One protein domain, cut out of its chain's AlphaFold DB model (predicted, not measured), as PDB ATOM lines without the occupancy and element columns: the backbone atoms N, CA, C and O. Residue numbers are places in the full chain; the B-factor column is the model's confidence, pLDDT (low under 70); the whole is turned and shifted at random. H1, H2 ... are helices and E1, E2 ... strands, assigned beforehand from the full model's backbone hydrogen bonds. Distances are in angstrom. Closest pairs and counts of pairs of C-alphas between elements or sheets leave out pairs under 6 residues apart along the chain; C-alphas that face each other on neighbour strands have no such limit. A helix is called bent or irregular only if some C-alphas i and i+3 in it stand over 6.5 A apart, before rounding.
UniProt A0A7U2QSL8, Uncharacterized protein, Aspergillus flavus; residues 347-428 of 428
ATOM      1  N   ASP A 347     -33.258  35.433 -31.490       88.81
ATOM      2  CA  ASP A 347     -32.159  35.780 -30.593       88.81
ATOM      3  C   ASP A 347     -32.303  37.237 -30.131       88.81
ATOM      4  O   ASP A 347     -32.304  37.492 -28.929       88.81
ATOM      5  N   THR A 348     -32.612  38.163 -31.045       89.44
ATOM      6  CA  THR A 348     -32.965  39.558 -30.722       89.44
ATOM      7  C   THR A 348     -34.135  39.634 -29.733       89.44
ATOM      8  O   THR A 348     -34.104  40.393 -28.762       89.44
ATOM      9  N   PHE A 349     -35.179  38.827 -29.942       89.38
ATOM     10  CA  PHE A 349     -36.330  38.786 -29.043       89.38
ATOM     11  C   PHE A 349     -35.982  38.193 -27.669       89.38
ATOM     12  O   PHE A 349     -36.413  38.718 -26.642       89.38
ATOM     13  N   ALA A 350     -35.184  37.125 -27.628       89.75
ATOM     14  CA  ALA A 350     -34.761  36.480 -26.391       89.75
ATOM     15  C   ALA A 350     -33.842  37.389 -25.561       89.75
ATOM     16  O   ALA A 350     -33.969  37.437 -24.338       89.75
ATOM     17  N   GLU A 351     -32.962  38.158 -26.205       87.50
ATOM     18  CA  GLU A 351     -32.155  39.184 -25.544       87.50
ATOM     19  C   GLU A 351     -33.010  40.313 -24.971       87.50
ATOM     20  O   GLU A 351     -32.811  40.697 -23.817       87.50
ATOM     21  N   HIS A 352     -34.005  40.787 -25.727       88.06
ATOM     22  CA  HIS A 352     -34.950  41.776 -25.220       88.06
ATOM     23  C   HIS A 352     -35.683  41.260 -23.972       88.06
ATOM     24  O   HIS A 352     -35.702  41.934 -22.942       88.06
ATOM     25  N   LEU A 353     -36.225  40.038 -24.028       89.94
ATOM     26  CA  LEU A 353     -36.890  39.417 -22.880       89.94
ATOM     27  C   LEU A 353     -35.943  39.196 -21.696       89.94
ATOM     28  O   LEU A 353     -36.353  39.379 -20.551       89.94
ATOM     29  N   ARG A 354     -34.683  38.815 -21.939       90.94
ATOM     30  CA  ARG A 354     -33.669  38.673 -20.885       90.94
ATOM     31  C   ARG A 354     -33.496  39.982 -20.130       90.94
ATOM     32  O   ARG A 354     -33.460  39.956 -18.902       90.94
ATOM     33  N   ASP A 355     -33.384  41.102 -20.832       88.06
ATOM     34  CA  ASP A 355     -33.144  42.399 -20.198       88.06
ATOM     35  C   ASP A 355     -34.348  42.851 -19.355       88.06
ATOM     36  O   ASP A 355     -34.167  43.299 -18.218       88.06
ATOM     37  N   GLU A 356     -35.569  42.613 -19.843       89.38
ATOM     38  CA  GLU A 356     -36.803  42.816 -19.071       89.38
ATOM     39  C   GLU A 356     -36.840  41.926 -17.815       89.38
ATOM     40  O   GLU A 356     -37.103  42.394 -16.703       89.38
ATOM     41  N   LEU A 357     -36.504  40.639 -17.947       90.44
ATOM     42  CA  LEU A 357     -36.478  39.702 -16.822       90.44
ATOM     43  C   LEU A 357     -35.390  40.043 -15.798       90.44
ATOM     44  O   LEU A 357     -35.615  39.899 -14.598       90.44
ATOM     45  N   VAL A 358     -34.228  40.534 -16.233       89.69
ATOM     46  CA  VAL A 358     -33.171  41.015 -15.333       89.69
ATOM     47  C   VAL A 358     -33.659  42.213 -14.522       89.69
ATOM     48  O   VAL A 358     -33.417  42.258 -13.313       89.69
ATOM     49  N   ALA A 359     -34.369  43.155 -15.147       88.62
ATOM     50  CA  ALA A 359     -34.955  44.293 -14.444       88.62
ATOM     51  C   ALA A 359     -35.990  43.843 -13.398       88.62
ATOM     52  O   ALA A 359     -35.998  44.357 -12.278       88.62
ATOM     53  N   LEU A 360     -36.800  42.831 -13.726       89.56
ATOM     54  CA  LEU A 360     -37.770  42.231 -12.805       89.56
ATOM     55  C   LEU A 360     -37.115  41.418 -11.676       89.56
ATOM     56  O   LEU A 360     -37.632  41.399 -10.559       89.56
ATOM     57  N   ALA A 361     -35.982  40.762 -11.937       88.19
ATOM     58  CA  ALA A 361     -35.259  39.954 -10.957       88.19
ATOM     59  C   ALA A 361     -34.419  40.802  -9.985       88.19
ATOM     60  O   ALA A 361     -34.255  40.424  -8.823       88.19
ATOM     61  N   ALA A 362     -33.911  41.960 -10.425       87.81
ATOM     62  CA  ALA A 362     -32.980  42.791  -9.656       87.81
ATOM     63  C   ALA A 362     -33.453  43.145  -8.226       87.81
ATOM     64  O   ALA A 362     -32.639  43.055  -7.300       87.81
ATOM     65  N   PRO A 363     -34.735  43.483  -7.961       88.88
ATOM     66  CA  PRO A 363     -35.219  43.709  -6.596       88.88
ATOM     67  C   PRO A 363     -35.037  42.504  -5.657       88.88
ATOM     68  O   PRO A 363     -34.824  42.694  -4.460       88.88
ATOM     69  N   TYR A 364     -35.069  41.280  -6.191       86.25
ATOM     70  CA  TYR A 364     -34.938  40.025  -5.440       86.25
ATOM     71  C   TYR A 364     -33.490  39.541  -5.310       86.25
ATOM     72  O   TYR A 364     -33.179  38.686  -4.479       86.25
ATOM     73  N   CYS A 365     -32.573  40.122  -6.079       87.75
ATOM     74  CA  CYS A 365     -31.143  39.939  -5.902       87.75
ATOM     75  C   CYS A 365     -30.685  40.724  -4.659       87.75
ATOM     76  O   CYS A 365     -30.416  41.926  -4.720       87.75
ATOM     77  N   ILE A 366     -30.632  40.053  -3.506       85.25
ATOM     78  CA  ILE A 366     -30.374  40.669  -2.196       85.25
ATOM     79  C   ILE A 366     -28.955  40.367  -1.716       85.25
ATOM     80  O   ILE A 366     -28.605  39.209  -1.491       85.25
ATOM     81  N   LYS A 367     -28.161  41.415  -1.454       84.19
ATOM     82  CA  LYS A 367     -26.859  41.283  -0.784       84.19
ATOM     83  C   LYS A 367     -27.043  41.426   0.731       84.19
ATOM     84  O   LYS A 367     -27.261  42.552   1.201       84.19
ATOM     85  N   PRO A 368     -26.924  40.343   1.519       77.56
ATOM     86  CA  PRO A 368     -26.904  40.462   2.967       77.56
ATOM     87  C   PRO A 368     -25.602  41.131   3.421       77.56
ATOM     88  O   PRO A 368     -24.528  40.895   2.873       77.56
ATOM     89  N   ARG A 369     -25.678  41.972   4.448       76.19
ATOM     90  CA  ARG A 369     -24.530  42.561   5.136       76.19
ATOM     91  C   ARG A 369     -24.666  42.272   6.620       76.19
ATOM     92  O   ARG A 369     -25.512  42.860   7.290       76.19
ATOM     93  N   CYS A 370     -23.833  41.368   7.115       70.12
ATOM     94  CA  CYS A 370     -23.717  41.087   8.538       70.12
ATOM     95  C   CYS A 370     -22.801  42.135   9.182       70.12
ATOM     96  O   CYS A 370     -21.683  42.345   8.718       70.12
ATOM     97  N   ILE A 371     -23.287  42.813  10.218       68.38
ATOM     98  CA  ILE A 371     -22.547  43.812  10.987       68.38
ATOM     99  C   ILE A 371     -22.435  43.288  12.411       68.38
ATOM    100  O   ILE A 371     -23.448  43.126  13.090       68.38
ATOM    101  N   ILE A 372     -21.211  43.049  12.871       67.81
ATOM    102  CA  ILE A 372     -20.951  42.740  14.278       67.81
ATOM    103  C   ILE A 372     -21.038  44.054  15.050       67.81
ATOM    104  O   ILE A 372     -20.239  44.961  14.828       67.81
ATOM    105  N   THR A 373     -22.036  44.176  15.921       65.00
ATOM    106  CA  THR A 373     -22.278  45.404  16.694       65.00
ATOM    107  C   THR A 373     -21.627  45.369  18.072       65.00
ATOM    108  O   THR A 373     -21.468  46.416  18.687       65.00
ATOM    109  N   ASP A 374     -21.249  44.181  18.548       63.75
ATOM    110  CA  ASP A 374     -20.586  43.980  19.836       63.75
ATOM    111  C   ASP A 374     -19.622  42.789  19.725       63.75
ATOM    112  O   ASP A 374     -20.054  41.661  19.467       63.75
ATOM    113  N   GLN A 375     -18.314  43.047  19.840       60.62
ATOM    114  CA  GLN A 375     -17.303  41.993  19.944       60.62
ATOM    115  C   GLN A 375     -17.138  41.656  21.430       60.62
ATOM    116  O   GLN A 375     -16.609  42.484  22.179       60.62
ATOM    117  N   PRO A 376     -17.589  40.478  21.886       60.06
ATOM    118  CA  PRO A 376     -17.542  40.147  23.299       60.06
ATOM    119  C   PRO A 376     -16.089  40.059  23.779       60.06
ATOM    120  O   PRO A 376     -15.229  39.490  23.108       60.06
ATOM    121  N   LYS A 377     -15.813  40.616  24.962       59.25
ATOM    122  CA  LYS A 377     -14.495  40.533  25.616       59.25
ATOM    123  C   LYS A 377     -14.273  39.191  26.335       59.25
ATOM    124  O   LYS A 377     -13.190  38.958  26.863       59.25
ATOM    125  N   ASN A 378     -15.293  38.334  26.390       59.78
ATOM    126  CA  ASN A 378     -15.362  37.124  27.204       59.78
ATOM    127  C   ASN A 378     -16.449  36.164  26.677       59.78
ATOM    128  O   ASN A 378     -17.451  36.600  26.115       59.78
ATOM    129  N   TRP A 379     -16.234  34.856  26.864       58.69
ATOM    130  CA  TRP A 379     -17.025  33.760  26.268       58.69
ATOM    131  C   TRP A 379     -18.497  33.698  26.718       58.69
ATOM    132  O   TRP A 379     -19.306  33.053  26.054       58.69
ATOM    133  N   ASP A 380     -18.846  34.388  27.807       62.75
ATOM    134  CA  ASP A 380     -20.182  34.367  28.420       62.75
ATOM    135  C   ASP A 380     -21.194  35.319  27.756       62.75
ATOM    136  O   ASP A 380     -22.358  35.354  28.155       62.75
ATOM    137  N   ASN A 381     -20.783  36.103  26.750       58.72
ATOM    138  CA  ASN A 381     -21.654  37.059  26.062       58.72
ATOM    139  C   ASN A 381     -21.702  36.738  24.551       58.72
ATOM    140  O   ASN A 381     -20.679  36.860  23.876       58.72
ATOM    141  N   PRO A 382     -22.843  36.296  23.985       61.22
ATOM    142  CA  PRO A 382     -22.911  35.906  22.579       61.22
ATOM    143  C   PRO A 382     -22.693  37.110  21.651       61.22
ATOM    144  O   PRO A 382     -23.172  38.213  21.923       61.22
ATOM    145  N   VAL A 383     -21.993  36.891  20.529       62.69
ATOM    146  CA  VAL A 383     -21.774  37.913  19.492       62.69
ATOM    147  C   VAL A 383     -23.125  38.437  19.013       62.69
ATOM    148  O   VAL A 383     -23.934  37.689  18.463       62.69
ATOM    149  N   LYS A 384     -23.357  39.741  19.181       65.19
ATOM    150  CA  LYS A 384     -24.527  40.402  18.605       65.19
ATOM    151  C   LYS A 384     -24.193  40.833  17.191       65.19
ATOM    152  O   LYS A 384     -23.277  41.630  16.965       65.19
ATOM    153  N   PHE A 385     -24.958  40.312  16.247       65.94
ATOM    154  CA  PHE A 385     -24.893  40.721  14.859       65.94
ATOM    155  C   PHE A 385     -26.225  41.325  14.428       65.94
ATOM    156  O   PHE A 385     -27.294  40.943  14.900       65.94
ATOM    157  N   ASN A 386     -26.143  42.278  13.510       70.75
ATOM    158  CA  ASN A 386     -27.284  42.821  12.798       70.75
ATOM    159  C   ASN A 386     -27.126  42.488  11.312       70.75
ATOM    160  O   ASN A 386     -26.036  42.637  10.756       70.75
ATOM    161  N   VAL A 387     -28.194  42.029  10.666       72.38
ATOM    162  CA  VAL A 387     -28.202  41.744   9.230       72.38
ATOM    163  C   VAL A 387     -28.941  42.870   8.525       72.38
ATOM    164  O   VAL A 387     -30.129  43.085   8.746       72.38
ATOM    165  N   ARG A 388     -28.243  43.575   7.636       79.75
ATOM    166  CA  ARG A 388     -28.864  44.498   6.683       79.75
ATOM    167  C   ARG A 388     -29.028  43.798   5.343       79.75
ATOM    168  O   ARG A 388     -28.063  43.245   4.823       79.75
ATOM    169  N   LEU A 389     -30.227  43.831   4.777       83.94
ATOM    170  CA  LEU A 389     -30.501  43.308   3.441       83.94
ATOM    171  C   LEU A 389     -30.474  44.465   2.447       83.94
ATOM    172  O   LEU A 389     -31.239  45.414   2.596       83.94
ATOM    173  N   ASN A 390     -29.591  44.393   1.453       85.62
ATOM    174  CA  ASN A 390     -29.507  45.387   0.386       85.62
ATOM    175  C   ASN A 390     -30.065  44.769  -0.912       85.62
ATOM    176  O   ASN A 390     -29.315  44.065  -1.599       85.62
ATOM    177  N   PRO A 391     -31.364  44.952  -1.222       86.62
ATOM    178  CA  PRO A 391     -31.970  44.496  -2.478       86.62
ATOM    179  C   PRO A 391     -31.446  45.290  -3.688       86.62
ATOM    180  O   PRO A 391     -30.632  46.208  -3.535       86.62
ATOM    181  N   GLY A 392     -31.908  44.948  -4.894       86.62
ATOM    182  CA  GLY A 392     -31.598  45.707  -6.112       86.62
ATOM    183  C   GLY A 392     -30.214  45.418  -6.692       86.62
ATOM    184  O   GLY A 392     -29.645  46.264  -7.379       86.62
ATOM    185  N   GLN A 393     -29.619  44.269  -6.369       86.50
ATOM    186  CA  GLN A 393     -28.316  43.900  -6.916       86.50
ATOM    187  C   GLN A 393     -28.464  43.407  -8.360       86.50
ATOM    188  O   GLN A 393     -29.488  42.847  -8.740       86.50
ATOM    189  N   LYS A 394     -27.421  43.572  -9.176       86.38
ATOM    190  CA  LYS A 394     -27.390  42.953 -10.506       86.38
ATOM    191  C   LYS A 394     -27.215  41.426 -10.358       86.38
ATOM    192  O   LYS A 394     -26.383  41.024  -9.534       86.38
ATOM    193  N   PRO A 395     -27.940  40.593 -11.133       86.31
ATOM    194  CA  PRO A 395     -27.648  39.165 -11.259       86.31
ATOM    195  C   PRO A 395     -26.174  38.907 -11.607       86.31
ATOM    196  O   PRO A 395     -25.534  39.732 -12.262       86.31
ATOM    197  N   ASP A 396     -25.630  37.769 -11.173       84.69
ATOM    198  CA  ASP A 396     -24.238  37.392 -11.461       84.69
ATOM    199  C   ASP A 396     -24.078  36.875 -12.890       84.69
ATOM    200  O   ASP A 396     -23.049  37.087 -13.527       84.69
ATOM    201  N   THR A 397     -25.097  36.194 -13.406       86.00
ATOM    202  CA  THR A 397     -25.148  35.739 -14.792       86.00
ATOM    203  C   THR A 397     -26.546  35.969 -15.334       86.00
ATOM    204  O   THR A 397     -27.532  35.666 -14.668       86.00
ATOM    205  N   ALA A 398     -26.619  36.508 -16.545       87.94
ATOM    206  CA  ALA A 398     -27.841  36.595 -17.325       87.94
ATOM    207  C   ALA A 398     -27.473  36.376 -18.791       87.94
ATOM    208  O   ALA A 398     -26.644  37.111 -19.328       87.94
ATOM    209  N   HIS A 399     -28.049  35.362 -19.426       88.12
ATOM    210  CA  HIS A 399     -27.870  35.125 -20.854       88.12
ATOM    211  C   HIS A 399     -29.133  34.524 -21.466       88.12
ATOM    212  O   HIS A 399     -29.954  33.925 -20.773       88.12
ATOM    213  N   ALA A 400     -29.277  34.721 -22.771       86.56
ATOM    214  CA  ALA A 400     -30.314  34.119 -23.588       86.56
ATOM    215  C   ALA A 400     -29.636  33.193 -24.600       86.56
ATOM    216  O   ALA A 400     -28.591  33.545 -25.146       86.56
ATOM    217  N   SER A 401     -30.198  32.009 -24.814       75.88
ATOM    218  CA  SER A 401     -29.720  31.067 -25.822       75.88
ATOM    219  C   SER A 401     -30.897  30.291 -26.396       75.88
ATOM    220  O   SER A 401     -31.532  29.494 -25.703       75.88
ATOM    221  N   GLY A 402     -31.207  30.527 -27.672       71.25
ATOM    222  CA  GLY A 402     -32.301  29.857 -28.366       71.25
ATOM    223  C   GLY A 402     -33.647  30.027 -27.655       71.25
ATOM    224  O   GLY A 402     -34.261  31.086 -27.726       71.25
ATOM    225  N   ASN A 403     -34.114  28.964 -26.993       80.38
ATOM    226  CA  ASN A 403     -35.414  28.922 -26.312       80.38
ATOM    227  C   ASN A 403     -35.311  29.071 -24.780       80.38
ATOM    228  O   ASN A 403     -36.318  28.909 -24.091       80.38
ATOM    229  N   GLU A 404     -34.119  29.324 -24.239       83.88
ATOM    230  CA  GLU A 404     -33.881  29.420 -22.799       83.88
ATOM    231  C   GLU A 404     -33.316  30.793 -22.420       83.88
ATOM    232  O   GLU A 404     -32.431  31.338 -23.085       83.88
ATOM    233  N   ILE A 405     -33.826  31.343 -21.317       88.56
ATOM    234  CA  ILE A 405     -33.269  32.519 -20.652       88.56
ATOM    235  C   ILE A 405     -32.824  32.073 -19.266       88.56
ATOM    236  O   ILE A 405     -33.641  31.628 -18.461       88.56
ATOM    237  N   PHE A 406     -31.531  32.214 -18.986       88.69
ATOM    238  CA  PHE A 406     -30.935  31.829 -17.716       88.69
ATOM    239  C   PHE A 406     -30.514  33.070 -16.932       88.69
ATOM    240  O   PHE A 406     -29.751  33.901 -17.433       88.69
ATOM    241  N   ILE A 407     -30.973  33.175 -15.685       88.31
ATOM    242  CA  ILE A 407     -30.613  34.245 -14.751       88.31
ATOM    243  C   ILE A 407     -30.208  33.599 -13.430       88.31
ATOM    244  O   ILE A 407     -30.975  32.838 -12.854       88.31
ATOM    245  N   SER A 408     -29.019  33.920 -12.923       88.06
ATOM    246  CA  SER A 408     -28.555  33.426 -11.627       88.06
ATOM    247  C   SER A 408     -27.966  34.530 -10.760       88.06
ATOM    248  O   SER A 408     -27.402  35.522 -11.236       88.06
ATOM    249  N   TYR A 409     -28.109  34.356  -9.447       83.56
ATOM    250  CA  TYR A 409     -27.626  35.294  -8.446       83.56
ATOM    251  C   TYR A 409     -27.185  34.569  -7.174       83.56
ATOM    252  O   TYR A 409     -27.912  33.755  -6.611       83.56
ATOM    253  N   SER A 410     -25.994  34.901  -6.687       81.31
ATOM    254  CA  SER A 410     -25.399  34.377  -5.466       81.31
ATOM    255  C   SER A 410     -24.367  35.363  -4.909       81.31
ATOM    256  O   SER A 410     -23.208  35.386  -5.326       81.31
ATOM    257  N   LYS A 411     -24.741  36.128  -3.876       73.56
ATOM    258  CA  LYS A 411     -23.797  36.992  -3.150       73.56
ATOM    259  C   LYS A 411     -23.545  36.513  -1.721       73.56
ATOM    260  O   LYS A 411     -24.494  36.370  -0.950       73.56
ATOM    261  N   PRO A 412     -22.271  36.354  -1.312       65.69
ATOM    262  CA  PRO A 412     -21.943  36.191   0.096       65.69
ATOM    263  C   PRO A 412     -22.125  37.523   0.838       65.69
ATOM    264  O   PRO A 412     -21.855  38.599   0.298       65.69
ATOM    265  N   GLY A 413     -22.552  37.450   2.098       57.44
ATOM    266  CA  GLY A 413     -22.650  38.609   2.981       57.44
ATOM    267  C   GLY A 413     -21.589  38.584   4.065       57.44
ATOM    268  O   GLY A 413     -21.813  37.995   5.117       57.44
ATOM    269  N   TYR A 414     -20.444  39.234   3.840       56.88
ATOM    270  CA  TYR A 414     -19.403  39.354   4.863       56.88
ATOM    271  C   TYR A 414     -18.624  40.669   4.751       56.88
ATOM    272  O   TYR A 414     -18.021  40.953   3.722       56.88
ATOM    273  N   GLU A 415     -18.589  41.430   5.844       48.75
ATOM    274  CA  GLU A 415     -17.535  42.404   6.145       48.75
ATOM    275  C   GLU A 415     -17.209  42.278   7.636       48.75
ATOM    276  O   GLU A 415     -17.850  42.890   8.486       48.75
ATOM    277  N   GLY A 416     -16.224  41.445   7.966       44.38
ATOM    278  CA  GLY A 416     -15.684  41.335   9.316       44.38
ATOM    279  C   GLY A 416     -14.165  41.435   9.294       44.38
ATOM    280  O   GLY A 416     -13.494  40.707   8.554       44.38
ATOM    281  N   ARG A 417     -13.600  42.307  10.137       47.09
ATOM    282  CA  ARG A 417     -12.206  42.162  10.567       47.09
ATOM    283  C   ARG A 417     -12.110  40.854  11.360       47.09
ATOM    284  O   ARG A 417     -12.463  40.840  12.531       47.09
ATOM    285  N   GLY A 418     -11.655  39.786  10.705       45.53
ATOM    286  CA  GLY A 418     -11.336  38.498  11.330       45.53
ATOM    287  C   GLY A 418     -12.535  37.571  11.581       45.53
ATOM    288  O   GLY A 418     -13.307  37.786  12.501       45.53
ATOM    289  N   HIS A 419     -12.604  36.507  10.777       43.78
ATOM    290  CA  HIS A 419     -13.204  35.185  11.028       43.78
ATOM    291  C   HIS A 419     -14.692  35.046  11.441       43.78
ATOM    292  O   HIS A 419     -15.062  35.263  12.590       43.78
ATOM    293  N   ASN A 420     -15.489  34.526  10.484       41.88
ATOM    294  CA  ASN A 420     -16.610  33.552  10.561       41.88
ATOM    295  C   ASN A 420     -17.788  33.970   9.652       41.88
ATOM    296  O   ASN A 420     -18.351  35.050   9.807       41.88
ATOM    297  N   GLY A 421     -18.129  33.134   8.660       44.50
ATOM    298  CA  GLY A 421     -19.053  33.468   7.562       44.50
ATOM    299  C   GLY A 421     -20.481  32.930   7.726       44.50
ATOM    300  O   GLY A 421     -20.686  31.866   8.301       44.50
ATOM    301  N   VAL A 422     -21.459  33.650   7.161       42.16
ATOM    302  CA  VAL A 422     -22.842  33.186   6.940       42.16
ATOM    303  C   VAL A 422     -23.149  33.303   5.445       42.16
ATOM    304  O   VAL A 422     -22.924  34.354   4.843       42.16
ATOM    305  N   THR A 423     -23.666  32.232   4.841       39.78
ATOM    306  CA  THR A 423     -23.981  32.158   3.405       39.78
ATOM    307  C   THR A 423     -25.495  32.156   3.211       39.78
ATOM    308  O   THR A 423     -26.177  31.292   3.753       39.78
ATOM    309  N   GLY A 424     -26.026  33.094   2.423       35.66
ATOM    310  CA  GLY A 424     -27.390  33.013   1.893       35.66
ATOM    311  C   GLY A 424     -27.359  32.505   0.450       35.66
ATOM    312  O   GLY A 424     -26.570  33.012  -0.344       35.66
ATOM    313  N   LYS A 425     -28.193  31.514   0.110       32.03
ATOM    314  CA  LYS A 425     -28.478  31.101  -1.275       32.03
ATOM    315  C   LYS A 425     -29.912  31.495  -1.615       32.03
ATOM    316  O   LYS A 425     -30.818  31.174  -0.852       32.03
ATOM    317  N   VAL A 426     -30.104  32.135  -2.764       33.94
ATOM    318  CA  VAL A 426     -31.412  32.231  -3.416       33.94
ATOM    319  C   VAL A 426     -31.379  31.237  -4.573       33.94
ATOM    320  O   VAL A 426     -30.457  31.280  -5.383       33.94
ATOM    321  N   PHE A 427     -32.329  30.306  -4.600       27.64
ATOM    322  CA  PHE A 427     -32.581  29.450  -5.757       27.64
ATOM    323  C   PHE A 427     -33.812  30.009  -6.467       27.64
ATOM    324  O   PHE A 427     -34.859  30.131  -5.829       27.64
ATOM    325  N   VAL A 428     -33.668  30.348  -7.746       35.47
ATOM    326  CA  VAL A 428     -34.770  30.480  -8.704       35.47
ATOM    327  C   VAL A 428     -34.340  29.751  -9.960       35.47
ATOM    328  O   VAL A 428     -33.191  30.013 -10.386       35.47
TER     329      VAL A 428
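This is residues 347 to 428 of the 428 residues of an uncharacterized protein of Aspergillus flavus (UniProt A0A7U2QSL8). A thin rod has two strand hairpins placed one after the other along its length: helix H1 lies beside hairpin E3 and E4 in one half, and hairpin E1 and E2 reaches out through the other. The last stretch, residues 409 to 428, has no named element, runs out from E4 and folds back. The printed part has 82 residues, with one named helix and four named strands in the order H1, E1, E2, E3, E4; both sheets are antiparallel pairs, and the class is mixed, helices and strands. The whole is only just extended, close to loose, with a radius of gyration of the C-alphas of 17.9 A and spans of 60 by 18 by 17 A.

H1, residues 347 to 364, is only just irregular, with C-alphas 360 and 363 at 6.9 A; 12 of its 14 O i to N i+4 pairs are within hydrogen-bond range. A tight link leads to E1, residues 367 to 374, which forms an antiparallel hairpin with E2, residues 384 to 390, at 156 degrees; N 369 and O 388 are within hydrogen-bond range at 2.7 A. E3, residues 397 to 401, and E4, residues 404 to 408, form the second antiparallel hairpin, at 175 degrees, with N 401 and O 404 at 2.9 A. The closest C-alphas of H1 and E3 are those of Glu 351 and Ala 400, 5.7 A apart; for H1 and E4 they are those of Arg 354 and Ile 405, 6.2 A apart. H1 and E2 are apart, and E1 and E2 are each apart from E3 and E4.

H1 starts at C-alpha 347 (-32.159, 35.780, -30.593) and is 25.7 A long. E1 is 21.7 A and E2 19.5 A long. E3 is 12.8 A long, and E4, 13.0 A, ends at C-alpha 408 (-28.555, 33.426, -11.627).

The C-alphas farthest apart, those of Thr 348 and Asp 380, are 60.7 A apart. The printed part has no cut and ends at the chain's last residue, 428; no link between named elements is long. Mean pLDDT of the printed part is 72.3, with residues 371 to 385 and 412 to 428 under 70.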